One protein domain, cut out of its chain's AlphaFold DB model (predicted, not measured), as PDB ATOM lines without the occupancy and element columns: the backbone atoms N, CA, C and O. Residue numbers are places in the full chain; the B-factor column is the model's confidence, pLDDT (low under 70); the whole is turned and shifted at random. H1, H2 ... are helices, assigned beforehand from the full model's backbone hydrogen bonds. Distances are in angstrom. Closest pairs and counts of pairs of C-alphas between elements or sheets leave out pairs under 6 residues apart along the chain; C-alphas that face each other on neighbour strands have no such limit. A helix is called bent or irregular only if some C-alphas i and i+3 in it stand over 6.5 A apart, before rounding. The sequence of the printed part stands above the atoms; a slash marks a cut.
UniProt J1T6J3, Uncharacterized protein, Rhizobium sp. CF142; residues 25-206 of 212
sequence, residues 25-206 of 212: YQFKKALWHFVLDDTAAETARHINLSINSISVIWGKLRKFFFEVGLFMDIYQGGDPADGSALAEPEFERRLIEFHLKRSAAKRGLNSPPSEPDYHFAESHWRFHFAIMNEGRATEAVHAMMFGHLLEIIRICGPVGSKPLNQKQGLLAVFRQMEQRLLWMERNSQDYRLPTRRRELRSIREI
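What this domain is: This is residues 25 to 206 of the 212 residues of an uncharacterized protein of Rhizobium sp. CF142 (UniProt J1T6J3). What shape does one see first? H7 and H6 lie side by side as a helical hairpin, H1 crosses H6, the end of H3 meets the beginning of H7 nearly at right angles, and H2 packs on H1 and H3. H4 and the long links before and after it lie to one side of this body, with H5 close to H4, while H8 lies beyond the end of H7, where residues 201 to 206 stick out. What are the figures? The printed part has 182 residues with eight named helices, H1 to H8 in order, and no named strand; the class is all helix. It is compact, with a radius of gyration of the C-alphas of 17.8 A and spans of 54 by 38 by 33 A.

Where its parts are: Where is the longest helix? H7, residues 166 to 185, measures 28.6 A from C-alpha 166 at (-21.452, -19.097, -32.957) to C-alpha 185. Which helices precede it? H6 is residues 138 to 156, 27.5 A, and H5 is residues 124 to 132, 11.9 A. H4 is residues 89 to 104, 22.2 A, and H3 is residues 51 to 68, 25.8 A. H2 is residues 40 to 47, 10.4 A, and H1 is residues 25 to 36, 16.8 A, beginning at C-alpha 25 at (-19.061, -31.466, -54.044). What follows it? H8, residues 194 to 206, 18.6 A, ends at C-alpha 206 at (10.441, -13.083, -23.576).

How they stand to each other: What touches H7? H6 and H7 form a hairpin at a shallow tilt of 18 degrees, opposite ways, the closest C-alphas being those of Ile 152 and Gly 169, 5.7 A. H3 touches H7 about perpendicular at 84 degrees, closest at the C-alphas of Val 68 and Gln 166, 5.6 A. H5 and H7 only just touch, only at their ends, with Met 132 and Met 184 closest, their C-alphas 6.1 A apart. What lies farther out? H1 touches H6 at a steep tilt of 53 degrees, with the C-alphas of Trp 32 and Phe 146 closest, 6.2 A. H2 touches H3, closest at the C-alphas of Ala 44 and Ile 51, 5.3 A; H4 is close to H5 but not clearly touching, and H8 touches no helix. How do the backbones run? Every O i to N i+4 pair is within hydrogen-bond range in H1, H2, H3, H6 and H7, against 11 of 12 in H4, 3 of 5 in H5 and 8 of 9 in H8. H5 is irregular, with C-alphas 127 and 130 7.2 A apart.

The domain as a whole: How far does it reach? The two C-alphas farthest apart, those of Ser 50 and Ile 206, are 55.3 A apart. Is it unbroken? The printed part has no cut, and the links H3 to H4 and H4 to H5 are long. Where is confidence low? Residues under 70 include 85 to 116 and 187 to 206.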
ATOM      1  N   TYR A  25     -20.106 -31.633 -53.033       93.25
ATOM      2  CA  TYR A  25     -19.061 -31.466 -54.044       93.25
ATOM      3  C   TYR A  25     -19.260 -30.186 -54.867       93.25
ATOM      4  O   TYR A  25     -18.336 -29.383 -54.987       93.25
ATOM      5  N   GLN A  26     -20.473 -29.957 -55.383       94.06
ATOM      6  CA  GLN A  26     -20.801 -28.721 -56.104       94.06
ATOM      7  C   GLN A  26     -20.673 -27.496 -55.201       94.06
ATOM      8  O   GLN A  26     -20.127 -26.478 -55.619       94.06
ATOM      9  N   PHE A  27     -21.117 -27.601 -53.947       95.88
ATOM     10  CA  PHE A  27     -20.988 -26.515 -52.988       95.88
ATOM     11  C   PHE A  27     -19.523 -26.203 -52.656       95.88
ATOM     12  O   PHE A  27     -19.148 -25.036 -52.638       95.88
ATOM     13  N   LYS A  28     -18.667 -27.217 -52.468       96.19
ATOM     14  CA  LYS A  28     -17.220 -27.013 -52.286       96.19
ATOM     15  C   LYS A  28     -16.585 -26.316 -53.484       96.19
ATOM     16  O   LYS A  28     -15.778 -25.418 -53.278       96.19
ATOM     17  N   LYS A  29     -16.963 -26.674 -54.715       96.06
ATOM     18  CA  LYS A  29     -16.515 -25.924 -55.897       96.06
ATOM     19  C   LYS A  29     -16.988 -24.473 -55.841       96.06
ATOM     20  O   LYS A  29     -16.189 -23.574 -56.054       96.06
ATOM     21  N   ALA A  30     -18.250 -24.226 -55.489       95.06
ATOM     22  CA  ALA A  30     -18.781 -22.862 -55.427       95.06
ATOM     23  C   ALA A  30     -18.066 -22.036 -54.352       95.06
ATOM     24  O   ALA A  30     -17.769 -20.867 -54.567       95.06
ATOM     25  N   LEU A  31     -17.735 -22.666 -53.223       95.62
ATOM     26  CA  LEU A  31     -16.948 -22.069 -52.151       95.62
ATOM     27  C   LEU A  31     -15.500 -21.790 -52.579       95.62
ATOM     28  O   LEU A  31     -14.950 -20.772 -52.183       95.62
ATOM     29  N   TRP A  32     -14.890 -22.656 -53.392       95.56
ATOM     30  CA  TRP A  32     -13.569 -22.405 -53.973       95.56
ATOM     31  C   TRP A  32     -13.586 -21.169 -54.874       95.56
ATOM     32  O   TRP A  32     -12.822 -20.241 -54.643       95.56
ATOM     33  N   HIS A  33     -14.521 -21.093 -55.821       93.12
ATOM     34  CA  HIS A  33     -14.668 -19.919 -56.687       93.12
ATOM     35  C   HIS A  33     -15.045 -18.644 -55.906       93.12
ATOM     36  O   HIS A  33     -14.623 -17.550 -56.257       93.12
ATOM     37  N   PHE A  34     -15.761 -18.777 -54.785       90.44
ATOM     38  CA  PHE A  34     -16.003 -17.667 -53.859       90.44
ATOM     39  C   PHE A  34     -14.722 -17.163 -53.170       90.44
ATOM     40  O   PHE A  34     -14.605 -15.972 -52.885       90.44
ATOM     41  N   VAL A  35     -13.758 -18.052 -52.901       90.06
ATOM     42  CA  VAL A  35     -12.428 -17.691 -52.380       90.06
ATOM     43  C   VAL A  35     -11.586 -17.010 -53.460       90.06
ATOM     44  O   VAL A  35     -10.882 -16.060 -53.139       90.06
ATOM     45  N   LEU A  36     -11.682 -17.464 -54.714       87.31
ATOM     46  CA  LEU A  36     -11.008 -16.835 -55.861       87.31
ATOM     47  C   LEU A  36     -11.574 -15.456 -56.223       87.31
ATOM     48  O   LEU A  36     -10.911 -14.691 -56.913       87.31
ATOM     49  N   ASP A  37     -12.779 -15.155 -55.741       81.75
ATOM     50  CA  ASP A  37     -13.574 -13.998 -56.147       81.75
ATOM     51  C   ASP A  37     -14.011 -13.983 -57.614       81.75
ATOM     52  O   ASP A  37     -14.216 -12.930 -58.215       81.75
ATOM     53  N   ASP A  38     -14.212 -15.156 -58.198       86.56
ATOM     54  CA  ASP A  38     -14.766 -15.232 -59.544       86.56
ATOM     55  C   ASP A  38     -16.189 -14.673 -59.565       86.56
ATOM     56  O   ASP A  38     -16.915 -14.770 -58.580       86.56
ATOM     57  N   THR A  39     -16.636 -14.150 -60.704       85.50
ATOM     58  CA  THR A  39     -18.020 -13.712 -60.916       85.50
ATOM     59  C   THR A  39     -19.007 -14.892 -60.881       85.50
ATOM     60  O   THR A  39     -18.654 -16.060 -61.087       85.50
ATOM     61  N   ALA A  40     -20.300 -14.604 -60.668       87.31
ATOM     62  CA  ALA A  40     -21.320 -15.655 -60.609       87.31
ATOM     63  C   ALA A  40     -21.436 -16.363 -61.965       87.31
ATOM     64  O   ALA A  40     -21.685 -17.565 -62.022       87.31
ATOM     65  N   ALA A  41     -21.208 -15.615 -63.049       88.00
ATOM     66  CA  ALA A  41     -21.168 -16.112 -64.415       88.00
ATOM     67  C   ALA A  41     -19.951 -17.009 -64.692       88.00
ATOM     68  O   ALA A  41     -20.101 -18.051 -65.327       88.00
ATOM     69  N   GLU A  42     -18.756 -16.649 -64.218       90.88
ATOM     70  CA  GLU A  42     -17.568 -17.517 -64.297       90.88
ATOM     71  C   GLU A  42     -17.795 -18.813 -63.530       90.88
ATOM     72  O   GLU A  42     -17.738 -19.901 -64.101       90.88
ATOM     73  N   THR A  43     -18.193 -18.699 -62.269       91.81
ATOM     74  CA  THR A  43     -18.463 -19.847 -61.403       91.81
ATOM     75  C   THR A  43     -19.537 -20.777 -61.988       91.81
ATOM     76  O   THR A  43     -19.374 -21.999 -61.999       91.81
ATOM     77  N   ALA A  44     -20.636 -20.221 -62.512       91.44
ATOM     78  CA  ALA A  44     -21.717 -20.989 -63.132       91.44
ATOM     79  C   ALA A  44     -21.220 -21.864 -64.293       91.44
ATOM     80  O   ALA A  44     -21.582 -23.044 -64.367       91.44
ATOM     81  N   ARG A  45     -20.332 -21.321 -65.142       91.62
ATOM     82  CA  ARG A  45     -19.707 -22.052 -66.256       91.62
ATOM     83  C   ARG A  45     -18.860 -23.233 -65.774       91.62
ATOM     84  O   ARG A  45     -18.857 -24.273 -66.423       91.62
ATOM     85  N   HIS A  46     -18.193 -23.111 -64.626       91.81
ATOM     86  CA  HIS A  46     -17.323 -24.164 -64.087       91.81
ATOM     87  C   HIS A  46     -18.056 -25.265 -63.299       91.81
ATOM     88  O   HIS A  46     -17.559 -26.390 -63.200       91.81
ATOM     89  N   ILE A  47     -19.221 -24.967 -62.711       90.50
ATOM     90  CA  ILE A  47     -19.907 -25.865 -61.753       90.50
ATOM     91  C   ILE A  47     -21.197 -26.473 -62.330       90.50
ATOM     92  O   ILE A  47     -21.817 -27.327 -61.692       90.50
ATOM     93  N   ASN A  48     -21.579 -26.094 -63.553       87.56
ATOM     94  CA  ASN A  48     -22.832 -26.509 -64.192       87.56
ATOM     95  C   ASN A  48     -24.058 -26.186 -63.314       87.56
ATOM     96  O   ASN A  48     -24.927 -27.021 -63.061       87.56
ATOM     97  N   LEU A  49     -24.085 -24.962 -62.785       90.75
ATOM     98  CA  LEU A  49     -25.214 -24.385 -62.057       90.75
ATOM     99  C   LEU A  49     -25.642 -23.099 -62.761       90.75
ATOM    100  O   LEU A  49     -24.840 -22.462 -63.436       90.75
ATOM    101  N   SER A  50     -26.896 -22.686 -62.583       92.00
ATOM    102  CA  SER A  50     -27.336 -21.392 -63.113       92.00
ATOM    103  C   SER A  50     -26.643 -20.232 -62.386       92.00
ATOM    104  O   SER A  50     -26.344 -20.332 -61.192       92.00
ATOM    105  N   ILE A  51     -26.464 -19.103 -63.078       90.31
ATOM    106  CA  ILE A  51     -25.937 -17.858 -62.490       90.31
ATOM    107  C   ILE A  51     -26.756 -17.467 -61.254       90.31
ATOM    108  O   ILE A  51     -26.193 -17.182 -60.202       90.31
ATOM    109  N   ASN A  52     -28.086 -17.564 -61.340       88.50
ATOM    110  CA  ASN A  52     -28.989 -17.271 -60.224       88.50
ATOM    111  C   ASN A  52     -28.729 -18.181 -59.017       88.50
ATOM    112  O   ASN A  52     -28.723 -17.715 -57.879       88.50
ATOM    113  N   SER A  53     -28.474 -19.473 -59.244       90.00
ATOM    114  CA  SER A  53     -28.129 -20.406 -58.167       90.00
ATOM    115  C   SER A  53     -26.827 -20.010 -57.475       90.00
ATOM    116  O   SER A  53     -26.776 -20.035 -56.247       90.00
ATOM    117  N   ILE A  54     -25.801 -19.609 -58.233       92.38
ATOM    118  CA  ILE A  54     -24.532 -19.140 -57.663       92.38
ATOM    119  C   ILE A  54     -24.726 -17.845 -56.870       92.38
ATOM    120  O   ILE A  54     -24.305 -17.781 -55.716       92.38
ATOM    121  N   SER A  55     -25.433 -16.857 -57.424       87.94
ATOM    122  CA  SER A  55     -25.727 -15.598 -56.729       87.94
ATOM    123  C   SER A  55     -26.437 -15.835 -55.390       87.94
ATOM    124  O   SER A  55     -26.085 -15.229 -54.377       87.94
ATOM    125  N   VAL A  56     -27.384 -16.780 -55.345       89.31
ATOM    126  CA  VAL A  56     -28.066 -17.181 -54.101       89.31
ATOM    127  C   VAL A  56     -27.111 -17.860 -53.113       89.31
ATOM    128  O   VAL A  56     -27.207 -17.622 -51.907       89.31
ATOM    129  N   ILE A  57     -26.195 -18.717 -53.582       92.44
ATOM    130  CA  ILE A  57     -25.176 -19.340 -52.719       92.44
ATOM    131  C   ILE A  57     -24.287 -18.267 -52.091       92.44
ATOM    132  O   ILE A  57     -24.072 -18.304 -50.884       92.44
ATOM    133  N   TRP A  58     -23.817 -17.296 -52.871       90.38
ATOM    134  CA  TRP A  58     -22.977 -16.214 -52.365       90.38
ATOM    135  C   TRP A  58     -23.677 -15.328 -51.348       90.38
ATOM    136  O   TRP A  58     -23.092 -15.045 -50.307       90.38
ATOM    137  N   GLY A  59     -24.929 -14.936 -51.606       87.25
ATOM    138  CA  GLY A  59     -25.718 -14.184 -50.628       87.25
ATOM    139  C   GLY A  59     -25.827 -14.936 -49.299       87.25
ATOM    140  O   GLY A  59     -25.599 -14.368 -48.232       87.25
ATOM    141  N   LYS A  60     -26.070 -16.253 -49.356       91.88
ATOM    142  CA  LYS A  60     -26.105 -17.109 -48.160       91.88
ATOM    143  C   LYS A  60     -24.747 -17.253 -47.479       91.88
ATOM    144  O   LYS A  60     -24.718 -17.266 -46.256       91.88
ATOM    145  N   LEU A  61     -23.650 -17.367 -48.230       93.19
ATOM    146  CA  LEU A  61     -22.294 -17.417 -47.669       93.19
ATOM    147  C   LEU A  61     -21.971 -16.134 -46.909       93.19
ATOM    148  O   LEU A  61     -21.517 -16.198 -45.773       93.19
ATOM    149  N   ARG A  62     -22.262 -14.980 -47.511       89.25
ATOM    150  CA  ARG A  62     -22.001 -13.668 -46.912       89.25
ATOM    151  C   ARG A  62     -22.793 -13.462 -45.637       89.25
ATOM    152  O   ARG A  62     -22.202 -13.169 -44.605       89.25
ATOM    153  N   LYS A  63     -24.102 -13.726 -45.681       89.50
ATOM    154  CA  LYS A  63     -24.954 -13.689 -44.488       89.50
ATOM    155  C   LYS A  63     -24.456 -14.649 -43.406       89.50
ATOM    156  O   LYS A  63     -24.308 -14.254 -42.258       89.50
ATOM    157  N   PHE A  64     -24.141 -15.892 -43.775       93.44
ATOM    158  CA  PHE A  64     -23.652 -16.903 -42.836       93.44
ATOM    159  C   PHE A  64     -22.349 -16.475 -42.149       93.44
ATOM    160  O   PHE A  64     -22.249 -16.549 -40.929       93.44
ATOM    161  N   PHE A  65     -21.357 -16.000 -42.905       92.31
ATOM    162  CA  PHE A  65     -20.078 -15.573 -42.336       92.31
ATOM    163  C   PHE A  65     -20.156 -14.238 -41.594       92.31
ATOM    164  O   PHE A  65     -19.387 -14.044 -40.653       92.31
ATOM    165  N   PHE A  66     -21.094 -13.362 -41.955       89.56
ATOM    166  CA  PHE A  66     -21.405 -12.167 -41.175       89.56
ATOM    167  C   PHE A  66     -21.982 -12.550 -39.810       89.56
ATOM    168  O   PHE A  66     -21.476 -12.118 -38.783       89.56
ATOM    169  N   GLU A  67     -22.976 -13.442 -39.776       90.06
ATOM    170  CA  GLU A  67     -23.590 -13.908 -38.523       90.06
ATOM    171  C   GLU A  67     -22.603 -14.658 -37.604       90.06
ATOM    172  O   GLU A  67     -22.793 -14.686 -36.390       90.06
ATOM    173  N   VAL A  68     -21.545 -15.264 -38.156       90.00
ATOM    174  CA  VAL A  68     -20.454 -15.879 -37.372       90.00
ATOM    175  C   VAL A  68     -19.430 -14.843 -36.872       90.00
ATOM    176  O   VAL A  68     -18.688 -15.130 -35.933       90.00
ATOM    177  N   GLY A  69     -19.382 -13.651 -37.471       85.44
ATOM    178  CA  GLY A  69     -18.401 -12.605 -37.165       85.44
ATOM    179  C   GLY A  69     -17.089 -12.715 -37.949       85.44
ATOM    180  O   GLY A  69     -16.100 -12.091 -37.582       85.44
ATOM    181  N   LEU A  70     -17.046 -13.519 -39.020       87.12
ATOM    182  CA  LEU A  70     -15.898 -13.551 -39.937       87.12
ATOM    183  C   LEU A  70     -15.938 -12.384 -40.932       87.12
ATOM    184  O   LEU A  70     -14.882 -11.922 -41.375       87.12
ATOM    185  N   PHE A  71     -17.145 -11.981 -41.339       87.44
ATOM    186  CA  PHE A  71     -17.390 -10.874 -42.263       87.44
ATOM    187  C   PHE A  71     -17.949  -9.691 -41.480       87.44
ATOM    188  O   PHE A  71     -18.715  -9.884 -40.538       87.44
ATOM    189  N   MET A  72     -17.602  -8.482 -41.900       79.44
ATOM    190  CA  MET A  72     -18.099  -7.244 -41.311       79.44
ATOM    191  C   MET A  72     -18.621  -6.326 -42.408       79.44
ATOM    192  O   MET A  72     -18.086  -6.313 -43.517       79.44
ATOM    193  N   ASP A  73     -19.659  -5.561 -42.084       77.81
ATOM    194  CA  ASP A  73     -20.148  -4.478 -42.929       77.81
ATOM    195  C   ASP A  73     -19.335  -3.222 -42.615       77.81
ATOM    196  O   ASP A  73     -19.565  -2.519 -41.634       77.81
ATOM    197  N   ILE A  74     -18.323  -3.000 -43.441       73.19
ATOM    198  CA  ILE A  74     -17.362  -1.908 -43.293       73.19
ATOM    199  C   ILE A  74     -17.904  -0.557 -43.768       73.19
ATOM    200  O   ILE A  74     -17.293   0.469 -43.485       73.19
ATOM    201  N   TYR A  75     -19.027  -0.567 -44.488       71.19
ATOM    202  CA  TYR A  75     -19.715   0.635 -44.954       71.19
ATOM    203  C   TYR A  75     -20.897   0.986 -44.054       71.19
ATOM    204  O   TYR A  75     -21.483   2.049 -44.213       71.19
ATOM    205  N   GLN A  76     -21.249   0.108 -43.103       73.81
ATOM    206  CA  GLN A  76     -22.379   0.282 -42.186       73.81
ATOM    207  C   GLN A  76     -23.694   0.594 -42.928       73.81
ATOM    208  O   GLN A  76     -24.508   1.389 -42.463       73.81
ATOM    209  N   GLY A  77     -23.885  -0.011 -44.104       68.75
ATOM    210  CA  GLY A  77     -25.025   0.246 -44.988       68.75
ATOM    211  C   GLY A  77     -24.914   1.489 -45.888       68.75
ATOM    212  O   GLY A  77     -25.861   1.766 -46.622       68.75
ATOM    213  N   GLY A  78     -23.797   2.221 -45.855       64.81
ATOM    214  CA  GLY A  78     -23.504   3.360 -46.735       64.81
ATOM    215  C   GLY A  78     -23.046   2.968 -48.147       64.81
ATOM    216  O   GLY A  78     -22.779   1.796 -48.430       64.81
ATOM    217  N   ASP A  79     -22.952   3.954 -49.046       67.56
ATOM    218  CA  ASP A  79     -22.421   3.750 -50.397       67.56
ATOM    219  C   ASP A  79     -20.892   3.561 -50.332       67.56
ATOM    220  O   ASP A  79     -20.203   4.390 -49.737       67.56
ATOM    221  N   PRO A  80     -20.311   2.514 -50.954       68.62
ATOM    222  CA  PRO A  80     -18.859   2.381 -51.062       68.62
ATOM    223  C   PRO A  80     -18.135   3.589 -51.672       68.62
ATOM    224  O   PRO A  80     -16.932   3.737 -51.446       68.62
ATOM    225  N   ALA A  81     -18.828   4.422 -52.455       68.12
ATOM    226  CA  ALA A  81     -18.306   5.681 -52.983       68.12
ATOM    227  C   ALA A  81     -18.051   6.743 -51.895       68.12
ATOM    228  O   ALA A  81     -17.203   7.611 -52.100       68.12
ATOM    229  N   ASP A  82     -18.721   6.641 -50.743       70.12
ATOM    230  CA  ASP A  82     -18.598   7.572 -49.615       70.12
ATOM    231  C   ASP A  82     -17.435   7.215 -48.664       70.12
ATOM    232  O   ASP A  82     -17.180   7.924 -47.690       70.12
ATOM    233  N   GLY A  83     -16.697   6.135 -48.951       65.06
ATOM    234  CA  GLY A  83     -15.596   5.641 -48.118       65.06
ATOM    235  C   GLY A  83     -16.038   4.632 -47.054       65.06
ATOM    236  O   GLY A  83     -17.212   4.302 -46.919       65.06
ATOM    237  N   SER A  84     -15.076   4.064 -46.324       70.81
ATOM    238  CA  SER A  84     -15.291   3.012 -45.322       70.81
ATOM    239  C   SER A  84     -15.163   3.532 -43.887       70.81
ATOM    240  O   SER A  84     -14.377   4.429 -43.594       70.81
ATOM    241  N   ALA A  85     -15.869   2.905 -42.944       68.88
ATOM    242  CA  ALA A  85     -15.829   3.278 -41.526       68.88
ATOM    243  C   ALA A  85     -14.521   2.880 -40.801       68.88
ATOM    244  O   ALA A  85     -14.365   3.175 -39.617       68.88
ATOM    245  N   LEU A  86     -13.596   2.180 -41.474       65.00
ATOM    246  CA  LEU A  86     -12.347   1.668 -40.887       65.00
ATOM    247  C   LEU A  86     -11.157   2.640 -41.001       65.00
ATOM    248  O   LEU A  86     -10.158   2.422 -40.326       65.00
ATOM    249  N   ALA A  87     -11.269   3.709 -41.802       56.00
ATOM    250  CA  ALA A  87     -10.310   4.820 -41.882       56.00
ATOM    251  C   ALA A  87      -8.815   4.427 -42.044       56.00
ATOM    252  O   ALA A  87      -7.944   5.009 -41.397       56.00
ATOM    253  N   GLU A  88      -8.495   3.476 -42.936       56.41
ATOM    254  CA  GLU A  88      -7.111   3.143 -43.330       56.41
ATOM    255  C   GLU A  88      -6.845   3.467 -44.825       56.41
ATOM    256  O   GLU A  88      -7.202   2.665 -45.695       56.41
ATOM    257  N   PRO A  89      -6.189   4.600 -45.163       54.97
ATOM    258  CA  PRO A  89      -6.221   5.188 -46.516       54.97
ATOM    259  C   PRO A  89      -5.672   4.324 -47.669       54.97
ATOM    260  O   PRO A  89      -6.237   4.296 -48.765       54.97
ATOM    261  N   GLU A  90      -4.561   3.608 -47.468       51.88
ATOM    262  CA  GLU A  90      -3.949   2.794 -48.536       51.88
ATOM    263  C   GLU A  90      -4.715   1.491 -48.798       51.88
ATOM    264  O   GLU A  90      -4.802   1.023 -49.941       51.88
ATOM    265  N   PHE A  91      -5.312   0.920 -47.750       54.91
ATOM    266  CA  PHE A  91      -6.151  -0.272 -47.840       54.91
ATOM    267  C   PHE A  91      -7.540   0.060 -48.389       54.91
ATOM    268  O   PHE A  91      -8.097  -0.719 -49.167       54.91
ATOM    269  N   GLU A  92      -8.049   1.249 -48.070       59.59
ATOM    270  CA  GLU A  92      -9.317   1.784 -48.551       59.59
ATOM    271  C   GLU A  92      -9.352   1.914 -50.078       59.59
ATOM    272  O   GLU A  92     -10.317   1.477 -50.696       59.59
ATOM    273  N   ARG A  93      -8.275   2.367 -50.740       62.88
ATOM    274  CA  ARG A  93      -8.263   2.496 -52.212       62.88
ATOM    275  C   ARG A  93      -8.463   1.165 -52.946       62.88
ATOM    276  O   ARG A  93      -9.290   1.078 -53.851       62.88
ATOM    277  N   ARG A  94      -7.716   0.116 -52.574       61.38
ATOM    278  CA  ARG A  94      -7.835  -1.216 -53.211       61.38
ATOM    279  C   ARG A  94      -9.195  -1.851 -52.936       61.38
ATOM    280  O   ARG A  94      -9.745  -2.525 -53.802       61.38
ATOM    281  N   LEU A  95      -9.724  -1.627 -51.740       63.62
ATOM    282  CA  LEU A  95     -11.029  -2.104 -51.311       63.62
ATOM    283  C   LEU A  95     -12.176  -1.389 -52.034       63.62
ATOM    284  O   LEU A  95     -13.126  -2.040 -52.459       63.62
ATOM    285  N   ILE A  96     -12.064  -0.074 -52.228       63.97
ATOM    286  CA  ILE A  96     -13.003   0.724 -53.017       63.97
ATOM    287  C   ILE A  96     -12.955   0.278 -54.478       63.97
ATOM    288  O   ILE A  96     -13.995  -0.058 -55.027       63.97
ATOM    289  N   GLU A  97     -11.778   0.176 -55.108       66.44
ATOM    290  CA  GLU A  97     -11.662  -0.323 -56.491       66.44
ATOM    291  C   GLU A  97     -12.311  -1.707 -56.653       66.44
ATOM    292  O   GLU A  97     -13.019  -1.978 -57.627       66.44
ATOM    293  N   PHE A  98     -12.087  -2.580 -55.673       67.38
ATOM    294  CA  PHE A  98     -12.679  -3.904 -55.601       67.38
ATOM    295  C   PHE A  98     -14.215  -3.853 -55.500       67.38
ATOM    296  O   PHE A  98     -14.922  -4.458 -56.312       67.38
ATOM    297  N   HIS A  99     -14.754  -3.104 -54.538       68.31
ATOM    298  CA  HIS A  99     -16.194  -3.003 -54.322       68.31
ATOM    299  C   HIS A  99     -16.914  -2.219 -55.420       68.31
ATOM    300  O   HIS A  99     -18.040  -2.581 -55.752       68.31
ATOM    301  N   LEU A 100     -16.270  -1.244 -56.063       66.94
ATOM    302  CA  LEU A 100     -16.799  -0.540 -57.232       66.94
ATOM    303  C   LEU A 100     -16.911  -1.465 -58.446       66.94
ATOM    304  O   LEU A 100     -17.960  -1.489 -59.088       66.94
ATOM    305  N   LYS A 101     -15.893  -2.296 -58.729       66.75
ATOM    306  CA  LYS A 101     -15.988  -3.333 -59.781       66.75
ATOM    307  C   LYS A 101     -17.173  -4.264 -59.537       66.75
ATOM    308  O   LYS A 101     -17.896  -4.628 -60.463       66.75
ATOM    309  N   ARG A 102     -17.394  -4.628 -58.278       67.31
ATOM    310  CA  ARG A 102     -18.478  -5.520 -57.882       67.31
ATOM    311  C   ARG A 102     -19.850  -4.844 -57.878       67.31
ATOM    312  O   ARG A 102     -20.824  -5.474 -58.279       67.31
ATOM    313  N   SER A 103     -19.906  -3.566 -57.510       66.50
ATOM    314  CA  SER A 103     -21.088  -2.708 -57.618       66.50
ATOM    315  C   SER A 103     -21.514  -2.547 -59.079       66.50
ATOM    316  O   SER A 103     -22.673  -2.776 -59.411       66.50
ATOM    317  N   ALA A 104     -20.563  -2.317 -59.992       62.91
ATOM    318  CA  ALA A 104     -20.827  -2.279 -61.432       62.91
ATOM    319  C   ALA A 104     -21.390  -3.612 -61.972       62.91
ATOM    320  O   ALA A 104     -22.167  -3.627 -62.927       62.91
ATOM    321  N   ALA A 105     -21.045  -4.737 -61.339       58.50
ATOM    322  CA  ALA A 105     -21.579  -6.062 -61.654       58.50
ATOM    323  C   ALA A 105     -22.879  -6.415 -60.892       58.50
ATOM    324  O   ALA A 105     -23.473  -7.471 -61.143       58.50
ATOM    325  N   LYS A 106     -23.341  -5.568 -59.958       57.94
ATOM    326  CA  LYS A 106     -24.472  -5.828 -59.052       57.94
ATOM    327  C   LYS A 106     -25.789  -5.758 -59.830       57.94
ATOM    328  O   LYS A 106     -26.423  -4.717 -59.946       57.94
ATOM    329  N   ARG A 107     -26.262  -6.900 -60.335       48.69
ATOM    330  CA  ARG A 107     -27.670  -7.061 -60.733       48.69
ATOM    331  C   ARG A 107     -28.492  -7.591 -59.553       48.69
ATOM    332  O   ARG A 107     -28.412  -8.773 -59.231       48.69
ATOM    333  N   GLY A 108     -29.313  -6.721 -58.959       48.34
ATOM    334  CA  GLY A 108     -30.547  -7.117 -58.263       48.34
ATOM    335  C   GLY A 108     -30.433  -7.654 -56.831       48.34
ATOM    336  O   GLY A 108     -31.235  -8.503 -56.454       48.34
ATOM    337  N   LEU A 109     -29.481  -7.186 -56.021       51.94
ATOM    338  CA  LEU A 109     -29.399  -7.543 -54.596       51.94
ATOM    339  C   LEU A 109     -29.312  -6.278 -53.738       51.94
ATOM    340  O   LEU A 109     -28.215  -5.853 -53.393       51.94
ATOM    341  N   ASN A 110     -30.457  -5.682 -53.411       56.28
ATOM    342  CA  ASN A 110     -30.530  -4.606 -52.423       56.28
ATOM    343  C   ASN A 110     -30.937  -5.222 -51.080       56.28
ATOM    344  O   ASN A 110     -32.028  -5.792 -50.983       56.28
ATOM    345  N   SER A 111     -30.070  -5.138 -50.069       58.66
ATOM    346  CA  SER A 111     -30.509  -5.339 -48.685       58.66
ATOM    347  C   SER A 111     -31.482  -4.211 -48.307       58.66
ATOM    348  O   SER A 111     -31.303  -3.080 -48.769       58.66
ATOM    349  N   PRO A 112     -32.518  -4.478 -47.496       62.09
ATOM    350  CA  PRO A 112     -33.318  -3.420 -46.891       62.09
ATOM    351  C   PRO A 112     -32.428  -2.477 -46.062       62.09
ATOM    352  O   PRO A 112     -31.478  -2.965 -45.454       62.09
ATOM    353  N   PRO A 113     -32.767  -1.181 -45.924       59.28
ATOM    354  CA  PRO A 113     -31.992  -0.236 -45.106       59.28
ATOM    355  C   PRO A 113     -31.838  -0.642 -43.630       59.28
ATOM    356  O   PRO A 113     -30.965  -0.142 -42.931       59.28
ATOM    357  N   SER A 114     -32.707  -1.528 -43.134       63.84
ATOM    358  CA  SER A 114     -32.684  -2.052 -41.765       63.84
ATOM    359  C   SER A 114     -31.761  -3.260 -41.571       63.84
ATOM    360  O   SER A 114     -31.631  -3.743 -40.447       63.84
ATOM    361  N   GLU A 115     -31.186  -3.807 -42.644       66.00
ATOM    362  CA  GLU A 115     -30.264  -4.941 -42.590       66.00
ATOM    363  C   GLU A 115     -28.865  -4.515 -43.055       66.00
ATOM    364  O   GLU A 115     -28.752  -3.656 -43.930       66.00
ATOM    365  N   PRO A 116     -27.794  -5.139 -42.532       69.56
ATOM    366  CA  PRO A 116     -26.454  -4.961 -43.082       69.56
ATOM    367  C   PRO A 116     -26.435  -5.238 -44.589       69.56
ATOM    368  O   PRO A 116     -27.097  -6.179 -45.063       69.56
ATOM    369  N   ASP A 117     -25.637  -4.486 -45.354       72.50
ATOM    370  CA  ASP A 117     -25.436  -4.842 -46.760       72.50
ATOM    371  C   ASP A 117     -24.502  -6.054 -46.834       72.50
ATOM    372  O   ASP A 117     -23.283  -5.961 -46.990       72.50
ATOM    373  N   TYR A 118     -25.097  -7.245 -46.750       72.81
ATOM    374  CA  TYR A 118     -24.386  -8.508 -46.883       72.81
ATOM    375  C   TYR A 118     -23.651  -8.626 -48.216       72.81
ATOM    376  O   TYR A 118     -22.760  -9.461 -48.331       72.81
ATOM    377  N   HIS A 119     -23.991  -7.833 -49.236       70.12
ATOM    378  CA  HIS A 119     -23.216  -7.791 -50.464       70.12
ATOM    379  C   HIS A 119     -21.798  -7.279 -50.199       70.12
ATOM    380  O   HIS A 119     -20.846  -7.898 -50.680       70.12
ATOM    381  N   PHE A 120     -21.664  -6.208 -49.419       68.69
ATOM    382  CA  PHE A 120     -20.382  -5.590 -49.082       68.69
ATOM    383  C   PHE A 120     -19.790  -6.082 -47.761       68.69
ATOM    384  O   PHE A 120     -18.628  -5.803 -47.480       68.69
ATOM    385  N   ALA A 121     -20.539  -6.884 -46.997       73.38
ATOM    386  CA  ALA A 121     -19.973  -7.633 -45.890       73.38
ATOM    387  C   ALA A 121     -18.815  -8.506 -46.387       73.38
ATOM    388  O   ALA A 121     -18.999  -9.375 -47.252       73.38
ATOM    389  N   GLU A 122     -17.632  -8.282 -45.822       72.69
ATOM    390  CA  GLU A 122     -16.408  -8.979 -46.198       72.69
ATOM    391  C   GLU A 122     -15.509  -9.255 -45.005       72.69
ATOM    392  O   GLU A 122     -15.605  -8.633 -43.947       72.69
ATOM    393  N   SER A 123     -14.620 -10.226 -45.175       72.25
ATOM    394  CA  SER A 123     -13.628 -10.548 -44.157       72.25
ATOM    395  C   SER A 123     -12.331  -9.765 -44.333       72.25
ATOM    396  O   SER A 123     -11.850  -9.560 -45.449       72.25
ATOM    397  N   HIS A 124     -11.687  -9.461 -43.202       65.94
ATOM    398  CA  HIS A 124     -10.367  -8.830 -43.123       65.94
ATOM    399  C   HIS A 124      -9.276  -9.522 -43.949       65.94
ATOM    400  O   HIS A 124      -8.298  -8.893 -44.339       65.94
ATOM    401  N   TRP A 125      -9.413 -10.813 -44.268       69.00
ATOM    402  CA  TRP A 125      -8.382 -11.495 -45.053       69.00
ATOM    403  C   TRP A 125      -8.230 -10.927 -46.472       69.00
ATOM    404  O   TRP A 125      -7.126 -10.992 -47.002       69.00
ATOM    405  N   ARG A 126      -9.281 -10.346 -47.074       66.12
ATOM    406  CA  ARG A 126      -9.183  -9.712 -48.402       66.12
ATOM    407  C   ARG A 126      -8.353  -8.430 -48.372       66.12
ATOM    408  O   ARG A 126      -7.592  -8.187 -49.302       66.12
ATOM    409  N   PHE A 127      -8.409  -7.688 -47.268       62.59
ATOM    410  CA  PHE A 127      -7.539  -6.535 -47.007       62.59
ATOM    411  C   PHE A 127      -6.075  -6.968 -46.968       62.59
ATOM    412  O   PHE A 127      -5.202  -6.342 -47.561       62.59
ATOM    413  N   HIS A 128      -5.820  -8.110 -46.332       64.38
ATOM    414  CA  HIS A 128      -4.481  -8.669 -46.222       64.38
ATOM    415  C   HIS A 128      -4.066  -9.481 -47.456       64.38
ATOM    416  O   HIS A 128      -2.916  -9.892 -47.534       64.38
ATOM    417  N   PHE A 129      -4.948  -9.738 -48.428       70.56
ATOM    418  CA  PHE A 129      -4.678 -10.676 -49.522       70.56
ATOM    419  C   PHE A 129      -3.495 -10.250 -50.389       70.56
ATOM    420  O   PHE A 129      -2.642 -11.074 -50.709       70.56
ATOM    421  N   ALA A 130      -3.403  -8.962 -50.724       66.06
ATOM    422  CA  ALA A 130      -2.280  -8.448 -51.500       66.06
ATOM    423  C   ALA A 130      -0.943  -8.605 -50.753       66.06
ATOM    424  O   ALA A 130       0.038  -9.018 -51.361       66.06
ATOM    425  N   ILE A 131      -0.934  -8.361 -49.438       66.62
ATOM    426  CA  ILE A 131       0.237  -8.562 -48.567       66.62
ATOM    427  C   ILE A 131       0.569 -10.050 -48.454       66.62
ATOM    428  O   ILE A 131       1.725 -10.451 -48.542       66.62
ATOM    429  N   MET A 132      -0.449 -10.902 -48.318       71.19
ATOM    430  CA  MET A 132      -0.252 -12.345 -48.284       71.19
ATOM    431  C   MET A 132       0.342 -12.847 -49.612       71.19
ATOM    432  O   MET A 132       1.193 -13.723 -49.615       71.19
ATOM    433  N   ASN A 133      -0.015 -12.279 -50.759       71.19
ATOM    434  CA  ASN A 133       0.532 -12.729 -52.042       71.19
ATOM    435  C   ASN A 133       1.903 -12.146 -52.401       71.19
ATOM    436  O   ASN A 133       2.484 -12.558 -53.408       71.19
ATOM    437  N   GLU A 134       2.445 -11.221 -51.611       67.12
ATOM    438  CA  GLU A 134       3.696 -10.547 -51.943       67.12
ATOM    439  C   GLU A 134       4.875 -11.540 -52.006       67.12
ATOM    440  O   GLU A 134       5.306 -12.127 -51.010       67.12
ATOM    441  N   GLY A 135       5.378 -11.771 -53.225       58.12
ATOM    442  CA  GLY A 135       6.475 -12.700 -53.515       58.12
ATOM    443  C   GLY A 135       6.099 -14.190 -53.532       58.12
ATOM    444  O   GLY A 135       6.986 -15.025 -53.317       58.12
ATOM    445  N   ARG A 136       4.813 -14.551 -53.708       63.81
ATOM    446  CA  ARG A 136       4.292 -15.911 -53.432       63.81
ATOM    447  C   ARG A 136       3.244 -16.423 -54.424       63.81
ATOM    448  O   ARG A 136       2.570 -15.655 -55.097       63.81
ATOM    449  N   ALA A 137       3.082 -17.752 -54.462       68.38
ATOM    450  CA  ALA A 137       2.067 -18.426 -55.267       68.38
ATOM    451  C   ALA A 137       0.663 -18.226 -54.670       68.38
ATOM    452  O   ALA A 137       0.354 -18.732 -53.588       68.38
ATOM    453  N   THR A 138      -0.191 -17.528 -55.416       76.94
ATOM    454  CA  THR A 138      -1.572 -17.167 -55.055       76.94
ATOM    455  C   THR A 138      -2.421 -18.372 -54.623       76.94
ATOM    456  O   THR A 138      -3.271 -18.272 -53.740       76.94
ATOM    457  N   GLU A 139      -2.152 -19.551 -55.187       84.12
ATOM    458  CA  GLU A 139      -2.888 -20.785 -54.903       84.12
ATOM    459  C   GLU A 139      -2.784 -21.240 -53.437       84.12
ATOM    460  O   GLU A 139      -3.769 -21.710 -52.867       84.12
ATOM    461  N   ALA A 140      -1.632 -21.050 -52.784       83.06
ATOM    462  CA  ALA A 140      -1.446 -21.461 -51.391       83.06
ATOM    463  C   ALA A 140      -2.301 -20.626 -50.423       83.06
ATOM    464  O   ALA A 140      -2.858 -21.156 -49.457       83.06
ATOM    465  N   VAL A 141      -2.439 -19.326 -50.703       82.75
ATOM    466  CA  VAL A 141      -3.297 -18.421 -49.930       82.75
ATOM    467  C   VAL A 141      -4.760 -18.812 -50.124       82.75
ATOM    468  O   VAL A 141      -5.485 -18.965 -49.140       82.75
ATOM    469  N   HIS A 142      -5.184 -19.084 -51.362       88.56
ATOM    470  CA  HIS A 142      -6.536 -19.572 -51.641       88.56
ATOM    471  C   HIS A 142      -6.840 -20.908 -50.949       88.56
ATOM    472  O   HIS A 142      -7.899 -21.054 -50.342       88.56
ATOM    473  N   ALA A 143      -5.911 -21.867 -50.964       89.88
ATOM    474  CA  ALA A 143      -6.075 -23.153 -50.286       89.88
ATOM    475  C   ALA A 143      -6.250 -22.995 -48.766       89.88
ATOM    476  O   ALA A 143      -7.141 -23.616 -48.178       89.88
ATOM    477  N   MET A 144      -5.447 -22.128 -48.137       89.06
ATOM    478  CA  MET A 144      -5.584 -21.794 -46.717       89.06
ATOM    479  C   MET A 144      -6.961 -21.191 -46.425       89.06
ATOM    480  O   MET A 144      -7.666 -21.668 -45.532       89.06
ATOM    481  N   MET A 145      -7.374 -20.193 -47.209       89.75
ATOM    482  CA  MET A 145      -8.659 -19.525 -47.018       89.75
ATOM    483  C   MET A 145      -9.839 -20.474 -47.224       89.75
ATOM    484  O   MET A 145     -10.762 -20.502 -46.413       89.75
ATOM    485  N   PHE A 146      -9.792 -21.315 -48.253       93.81
ATOM    486  CA  PHE A 146     -10.794 -22.347 -48.484       93.81
ATOM    487  C   PHE A 146     -10.919 -23.312 -47.296       93.81
ATOM    488  O   PHE A 146     -12.031 -23.619 -46.856       93.81
ATOM    489  N   GLY A 147      -9.787 -23.751 -46.736       94.00
ATOM    490  CA  GLY A 147      -9.750 -24.576 -45.529       94.00
ATOM    491  C   GLY A 147     -10.393 -23.887 -44.323       94.00
ATOM    492  O   GLY A 147     -11.208 -24.502 -43.634       94.00
ATOM    493  N   HIS A 148     -10.086 -22.604 -44.114       93.12
ATOM    494  CA  HIS A 148     -10.663 -21.779 -43.047       93.12
ATOM    495  C   HIS A 148     -12.185 -21.659 -43.163       93.12
ATOM    496  O   HIS A 148     -12.898 -21.911 -42.189       93.12
ATOM    497  N   LEU A 149     -12.705 -21.350 -44.357       94.19
ATOM    498  CA  LEU A 149     -14.150 -21.255 -44.582       94.19
ATOM    499  C   LEU A 149     -14.851 -22.600 -44.338       94.19
ATOM    500  O   LEU A 149     -15.897 -22.648 -43.690       94.19
ATOM    501  N   LEU A 150     -14.264 -23.707 -44.803       95.88
ATOM    502  CA  LEU A 150     -14.803 -25.048 -44.566       95.88
ATOM    503  C   LEU A 150     -14.819 -25.438 -43.085       95.88
ATOM    504  O   LEU A 150     -15.759 -26.101 -42.644       95.88
ATOM    505  N   GLU A 151     -13.786 -25.074 -42.327       94.94
ATOM    506  CA  GLU A 151     -13.725 -25.314 -40.884       94.94
ATOM    507  C   GLU A 151     -14.894 -24.626 -40.170       94.94
ATOM    508  O   GLU A 151     -15.622 -25.280 -39.418       94.94
ATOM    509  N   ILE A 152     -15.131 -23.347 -40.474       94.56
ATOM    510  CA  ILE A 152     -16.240 -22.579 -39.900       94.56
ATOM    511  C   ILE A 152     -17.587 -23.223 -40.235       94.56
ATOM    512  O   ILE A 152     -18.398 -23.446 -39.338       94.56
ATOM    513  N   ILE A 153     -17.816 -23.604 -41.496       95.69
ATOM    514  CA  ILE A 153     -19.060 -24.277 -41.910       95.69
ATOM    515  C   ILE A 153     -19.244 -25.604 -41.153       95.69
ATOM    516  O   ILE A 153     -20.341 -25.937 -40.717       95.69
ATOM    517  N   ARG A 154     -18.178 -26.375 -40.923       94.94
ATOM    518  CA  ARG A 154     -18.276 -27.639 -40.172       94.94
ATOM    519  C   ARG A 154     -18.623 -27.432 -38.697       94.94
ATOM    520  O   ARG A 154     -19.367 -28.242 -38.144       94.94
ATOM    521  N   ILE A 155     -18.101 -26.377 -38.074       94.50
ATOM    522  CA  ILE A 155     -18.381 -26.031 -36.671       94.50
ATOM    523  C   ILE A 155     -19.813 -25.504 -36.522       94.50
ATOM    524  O   ILE A 155     -20.550 -25.930 -35.625       94.50
ATOM    525  N   CYS A 156     -20.201 -24.595 -37.415       95.06
ATOM    526  CA  CYS A 156     -21.439 -23.832 -37.317       95.06
ATOM    527  C   CYS A 156     -22.628 -24.461 -38.055       95.06
ATOM    528  O   CYS A 156     -23.766 -24.042 -37.856       95.06
ATOM    529  N   GLY A 157     -22.408 -25.504 -38.850       93.50
ATOM    530  CA  GLY A 157     -23.456 -26.183 -39.604       93.50
ATOM    531  C   GLY A 157     -23.642 -25.640 -41.026       93.50
ATOM    532  O   GLY A 157     -22.871 -24.802 -41.491       93.50
ATOM    533  N   PRO A 158     -24.647 -26.157 -41.752       95.19
ATOM    534  CA  PRO A 158     -24.792 -25.909 -43.179       95.19
ATOM    535  C   PRO A 158     -25.081 -24.442 -43.504       95.19
ATOM    536  O   PRO A 158     -25.926 -23.796 -42.884       95.19
ATOM    537  N   VAL A 159     -24.468 -23.962 -44.584       95.00
ATOM    538  CA  VAL A 159     -24.776 -22.650 -45.158       95.00
ATOM    539  C   VAL A 159     -26.207 -22.638 -45.700       95.00
ATOM    540  O   VAL A 159     -26.661 -23.582 -46.356       95.00
ATOM    541  N   GLY A 160     -26.927 -21.548 -45.435       91.19
ATOM    542  CA  GLY A 160     -28.359 -21.420 -45.718       91.19
ATOM    543  C   GLY A 160     -29.269 -21.795 -44.544       91.19
ATOM    544  O   GLY A 160     -30.483 -21.662 -44.674       91.19
ATOM    545  N   SER A 161     -28.695 -22.219 -43.417       92.44
ATOM    546  CA  SER A 161     -29.344 -22.269 -42.106       92.44
ATOM    547  C   SER A 161     -28.700 -21.245 -41.170       92.44
ATOM    548  O   SER A 161     -27.595 -20.772 -41.436       92.44
ATOM    549  N   LYS A 162     -29.374 -20.921 -40.060       91.56
ATOM    550  CA  LYS A 162     -28.785 -20.089 -39.004       91.56
ATOM    551  C   LYS A 162     -27.535 -20.788 -38.435       91.56
ATOM    552  O   LYS A 162     -27.649 -21.966 -38.075       91.56
ATOM    553  N   PRO A 163     -26.373 -20.114 -38.333       92.75
ATOM    554  CA  PRO A 163     -25.169 -20.690 -37.754       92.75
ATOM    555  C   PRO A 163     -25.414 -21.139 -36.311       92.75
ATOM    556  O   PRO A 163     -25.897 -20.380 -35.468       92.75
ATOM    557  N   LEU A 164     -25.053 -22.383 -36.026       91.19
ATOM    558  CA  LEU A 164     -24.987 -22.955 -34.687       91.19
ATOM    559  C   LEU A 164     -23.606 -22.686 -34.076       91.19
ATOM    560  O   LEU A 164     -22.673 -22.300 -34.776       91.19
ATOM    561  N   ASN A 165     -23.447 -22.905 -32.768       90.81
ATOM    562  CA  ASN A 165     -22.151 -22.807 -32.079       90.81
ATOM    563  C   ASN A 165     -21.370 -21.508 -32.375       90.81
ATOM    564  O   ASN A 165     -20.145 -21.542 -32.470       90.81
ATOM    565  N   GLN A 166     -22.056 -20.366 -32.518       89.56
ATOM    566  CA  GLN A 166     -21.452 -19.097 -32.957       89.56
ATOM    567  C   GLN A 166     -20.201 -18.721 -32.154       89.56
ATOM    568  O   GLN A 166     -19.193 -18.342 -32.734       89.56
ATOM    569  N   LYS A 167     -20.208 -18.946 -30.832       90.19
ATOM    570  CA  LYS A 167     -19.035 -18.732 -29.968       90.19
ATOM    571  C   LYS A 167     -17.806 -19.537 -30.416       90.19
ATOM    572  O   LYS A 167     -16.700 -19.011 -30.420       90.19
ATOM    573  N   GLN A 168     -17.980 -20.806 -30.792       91.44
ATOM    574  CA  GLN A 168     -16.880 -21.641 -31.295       91.44
ATOM    575  C   GLN A 168     -16.450 -21.225 -32.703       91.44
ATOM    576  O   GLN A 168     -15.259 -21.256 -33.001       91.44
ATOM    577  N   GLY A 169     -17.405 -20.811 -33.543       89.25
ATOM    578  CA  GLY A 169     -17.121 -20.205 -34.842       89.25
ATOM    579  C   GLY A 169     -16.235 -18.968 -34.697       89.25
ATOM    580  O   GLY A 169     -15.171 -18.908 -35.300       89.25
ATOM    581  N   LEU A 170     -16.597 -18.043 -33.810       88.06
ATOM    582  CA  LEU A 170     -15.826 -16.828 -33.549       88.06
ATOM    583  C   LEU A 170     -14.422 -17.127 -32.989       88.06
ATOM    584  O   LEU A 170     -13.438 -16.543 -33.436       88.06
ATOM    585  N   LEU A 171     -14.286 -18.093 -32.073       90.50
ATOM    586  CA  LEU A 171     -12.966 -18.546 -31.606       90.50
ATOM    587  C   LEU A 171     -12.107 -19.111 -32.747       90.50
ATOM    588  O   LEU A 171     -10.892 -18.906 -32.775       90.50
ATOM    589  N   ALA A 172     -12.722 -19.822 -33.694       90.12
ATOM    590  CA  ALA A 172     -12.026 -20.284 -34.887       90.12
ATOM    591  C   ALA A 172     -11.601 -19.111 -35.784       90.12
ATOM    592  O   ALA A 172     -10.471 -19.122 -36.260       90.12
ATOM    593  N   VAL A 173     -12.427 -18.068 -35.938       87.38
ATOM    594  CA  VAL A 173     -12.054 -16.843 -36.671       87.38
ATOM    595  C   VAL A 173     -10.795 -16.195 -36.082       87.38
ATOM    596  O   VAL A 173      -9.866 -15.889 -36.834       87.38
ATOM    597  N   PHE A 174     -10.713 -16.046 -34.754       84.06
ATOM    598  CA  PHE A 174      -9.523 -15.490 -34.095       84.06
ATOM    599  C   PHE A 174      -8.278 -16.357 -34.309       84.06
ATOM    600  O   PHE A 174      -7.241 -15.853 -34.739       84.06
ATOM    601  N   ARG A 175      -8.390 -17.679 -34.133       87.94
ATOM    602  CA  ARG A 175      -7.287 -18.613 -34.422       87.94
ATOM    603  C   ARG A 175      -6.817 -18.516 -35.877       87.94
ATOM    604  O   ARG A 175      -5.624 -18.567 -36.161       87.94
ATOM    605  N   GLN A 176      -7.743 -18.398 -36.823       88.44
ATOM    606  CA  GLN A 176      -7.416 -18.268 -38.242       88.44
ATOM    607  C   GLN A 176      -6.708 -16.939 -38.542       88.44
ATOM    608  O   GLN A 176      -5.840 -16.895 -39.413       88.44
ATOM    609  N   MET A 177      -7.032 -15.866 -37.812       81.94
ATOM    610  CA  MET A 177      -6.302 -14.599 -37.881       81.94
ATOM    611  C   MET A 177      -4.848 -14.764 -37.438       81.94
ATOM    612  O   MET A 177      -3.953 -14.366 -38.180       81.94
ATOM    613  N   GLU A 178      -4.601 -15.424 -36.307       79.69
ATOM    614  CA  GLU A 178      -3.243 -15.741 -35.846       79.69
ATOM    615  C   GLU A 178      -2.477 -16.592 -36.866       79.69
ATOM    616  O   GLU A 178      -1.314 -16.323 -37.152       79.69
ATOM    617  N   GLN A 179      -3.127 -17.585 -37.480       81.31
ATOM    618  CA  GLN A 179      -2.507 -18.397 -38.532       81.31
ATOM    619  C   GLN A 179      -2.101 -17.562 -39.749       81.31
ATOM    620  O   GLN A 179      -1.024 -17.788 -40.297       81.31
ATOM    621  N   ARG A 180      -2.925 -16.588 -40.159       81.62
ATOM    622  CA  ARG A 180      -2.579 -15.656 -41.241       81.62
ATOM    623  C   ARG A 180      -1.419 -14.747 -40.844       81.62
ATOM    624  O   ARG A 180      -0.503 -14.592 -41.640       81.62
ATOM    625  N   LEU A 181      -1.410 -14.209 -39.621       74.44
ATOM    626  CA  LEU A 181      -0.291 -13.409 -39.102       74.44
ATOM    627  C   LEU A 181       1.010 -14.217 -39.092       74.44
ATOM    628  O   LEU A 181       2.000 -13.787 -39.671       74.44
ATOM    629  N   LEU A 182       0.991 -15.436 -38.547       77.69
ATOM    630  CA  LEU A 182       2.124 -16.365 -38.572       77.69
ATOM    631  C   LEU A 182       2.570 -16.697 -39.995       77.69
ATOM    632  O   LEU A 182       3.766 -16.829 -40.270       77.69
ATOM    633  N   TRP A 183       1.607 -16.881 -40.897       78.50
ATOM    634  CA  TRP A 183       1.893 -17.119 -42.297       78.50
ATOM    635  C   TRP A 183       2.505 -15.893 -42.956       78.50
ATOM    636  O   TRP A 183       3.336 -16.097 -43.816       78.50
ATOM    637  N   MET A 184       2.157 -14.661 -42.589       72.19
ATOM    638  CA  MET A 184       2.830 -13.462 -43.100       72.19
ATOM    639  C   MET A 184       4.228 -13.324 -42.485       72.19
ATOM    640  O   MET A 184       5.200 -13.127 -43.208       72.19
ATOM    641  N   GLU A 185       4.357 -13.543 -41.174       70.88
ATOM    642  CA  GLU A 185       5.627 -13.497 -40.445       70.88
ATOM    643  C   GLU A 185       6.666 -14.448 -41.029       70.88
ATOM    644  O   GLU A 185       7.746 -14.004 -41.377       70.88
ATOM    645  N   ARG A 186       6.367 -15.750 -41.177       71.38
ATOM    646  CA  ARG A 186       7.347 -16.811 -41.533       71.38
ATOM    647  C   ARG A 186       8.011 -16.673 -42.910       71.38
ATOM    648  O   ARG A 186       8.712 -17.562 -43.386       71.38
ATOM    649  N   ASN A 187       7.684 -15.610 -43.598       65.69
ATOM    650  CA  ASN A 187       7.374 -15.633 -45.003       65.69
ATOM    651  C   ASN A 187       7.548 -14.224 -45.600       65.69
ATOM    652  O   ASN A 187       7.727 -14.095 -46.813       65.69
ATOM    653  N   SER A 188       7.625 -13.187 -44.766       64.25
ATOM    654  CA  SER A 188       8.243 -11.927 -45.150       64.25
ATOM    655  C   SER A 188       9.689 -12.163 -45.605       64.25
ATOM    656  O   SER A 188      10.361 -13.112 -45.176       64.25
ATOM    657  N   GLN A 189      10.173 -11.311 -46.510       60.66
ATOM    658  CA  GLN A 189      11.563 -11.375 -46.970       60.66
ATOM    659  C   GLN A 189      12.535 -11.197 -45.792       60.66
ATOM    660  O   GLN A 189      13.516 -11.934 -45.687       60.66
ATOM    661  N   ASP A 190      12.183 -10.336 -44.837       56.91
ATOM    662  CA  ASP A 190      12.960 -10.087 -43.623       56.91
ATOM    663  C   ASP A 190      13.054 -11.308 -42.706       56.91
ATOM    664  O   ASP A 190      14.099 -11.559 -42.109       56.91
ATOM    665  N   TYR A 191      12.013 -12.142 -42.630       52.78
ATOM    666  CA  TYR A 191      12.069 -13.387 -41.860       52.78
ATOM    667  C   TYR A 191      12.968 -14.435 -42.512       52.78
ATOM    668  O   TYR A 191      13.366 -15.396 -41.859       52.78
ATOM    669  N   ARG A 192      13.349 -14.289 -43.787       54.50
ATOM    670  CA  ARG A 192      14.374 -15.157 -44.382       54.50
ATOM    671  C   ARG A 192      15.780 -14.798 -43.893       54.50
ATOM    672  O   ARG A 192      16.640 -15.678 -43.946       54.50
ATOM    673  N   LEU A 193      15.991 -13.614 -43.313       62.09
ATOM    674  CA  LEU A 193      17.271 -13.191 -42.746       62.09
ATOM    675  C   LEU A 193      17.537 -13.877 -41.385       62.09
ATOM    676  O   LEU A 193      16.722 -13.772 -40.462       62.09
ATOM    677  N   PRO A 194      18.676 -14.579 -41.209       63.56
ATOM    678  CA  PRO A 194      18.999 -15.300 -39.969       63.56
ATOM    679  C   PRO A 194      19.065 -14.426 -38.706       63.56
ATOM    680  O   PRO A 194      18.870 -14.928 -37.598       63.56
ATOM    681  N   THR A 195      19.354 -13.135 -38.863       63.62
ATOM    682  CA  THR A 195      19.422 -12.127 -37.795       63.62
ATOM    683  C   THR A 195      18.033 -11.764 -37.269       63.62
ATOM    684  O   THR A 195      17.786 -11.896 -36.071       63.62
ATOM    685  N   ARG A 196      17.082 -11.440 -38.154       61.69
ATOM    686  CA  ARG A 196      15.693 -11.117 -37.777       61.69
ATOM    687  C   ARG A 196      14.924 -12.312 -37.206       61.69
ATOM    688  O   ARG A 196      14.143 -12.140 -36.275       61.69
ATOM    689  N   ARG A 197      15.180 -13.546 -37.674       60.75
ATOM    690  CA  ARG A 197      14.601 -14.758 -37.042       60.75
ATOM    691  C   ARG A 197      15.029 -14.925 -35.586       60.75
ATOM    692  O   ARG A 197      14.242 -15.427 -34.787       60.75
ATOM    693  N   ARG A 198      16.274 -14.559 -35.258       64.38
ATOM    694  CA  ARG A 198      16.807 -14.621 -33.891       64.38
ATOM    695  C   ARG A 198      16.135 -13.587 -32.988       64.38
ATOM    696  O   ARG A 198      15.700 -13.960 -31.908       64.38
ATOM    697  N   GLU A 199      15.960 -12.355 -33.465       57.91
ATOM    698  CA  GLU A 199      15.223 -11.310 -32.734       57.91
ATOM    699  C   GLU A 199      13.746 -11.664 -32.512       57.91
ATOM    700  O   GLU A 199      13.222 -11.508 -31.417       57.91
ATOM    701  N   LEU A 200      13.052 -12.193 -33.522       54.78
ATOM    702  CA  LEU A 200      11.639 -12.558 -33.361       54.78
ATOM    703  C   LEU A 200      11.450 -13.775 -32.439       54.78
ATOM    704  O   LEU A 200      10.439 -13.863 -31.740       54.78
ATOM    705  N   ARG A 201      12.417 -14.705 -32.402       60.03
ATOM    706  CA  ARG A 201      12.439 -15.781 -31.396       60.03
ATOM    707  C   ARG A 201      12.680 -15.240 -29.996       60.03
ATOM    708  O   ARG A 201      11.922 -15.614 -29.112       60.03
ATOM    709  N   SER A 202      13.656 -14.351 -29.805       59.53
ATOM    710  CA  SER A 202      13.930 -13.791 -28.479       59.53
ATOM    711  C   SER A 202      12.736 -12.993 -27.947       59.53
ATOM    712  O   SER A 202      12.386 -13.140 -26.784       59.53
ATOM    713  N   ILE A 203      12.024 -12.243 -28.796       54.94
ATOM    714  CA  ILE A 203      10.782 -11.547 -28.412       54.94
ATOM    715  C   ILE A 203       9.686 -12.537 -27.978       54.94
ATOM    716  O   ILE A 203       9.026 -12.314 -26.961       54.94
ATOM    717  N   ARG A 204       9.505 -13.656 -28.697       50.75
ATOM    718  CA  ARG A 204       8.546 -14.711 -28.310       50.75
ATOM    719  C   ARG A 204       8.947 -15.439 -27.030       50.75
ATOM    720  O   ARG A 204       8.081 -15.746 -26.221       50.75
ATOM    721  N   GLU A 205      10.231 -15.716 -26.844       57.06
ATOM    722  CA  GLU A 205      10.764 -16.337 -25.628       57.06
ATOM    723  C   GLU A 205      10.621 -15.403 -24.421       57.06
ATOM    724  O   GLU A 205      10.297 -15.870 -23.337       57.06
ATOM    725  N   ILE A 206      10.735 -14.086 -24.610       54.41
ATOM    726  CA  ILE A 206      10.441 -13.083 -23.576       54.41
ATOM    727  C   ILE A 206       8.935 -13.035 -23.264       54.41
ATOM    728  O   ILE A 206       8.552 -12.990 -22.096       54.41
TER     729      ILE A 206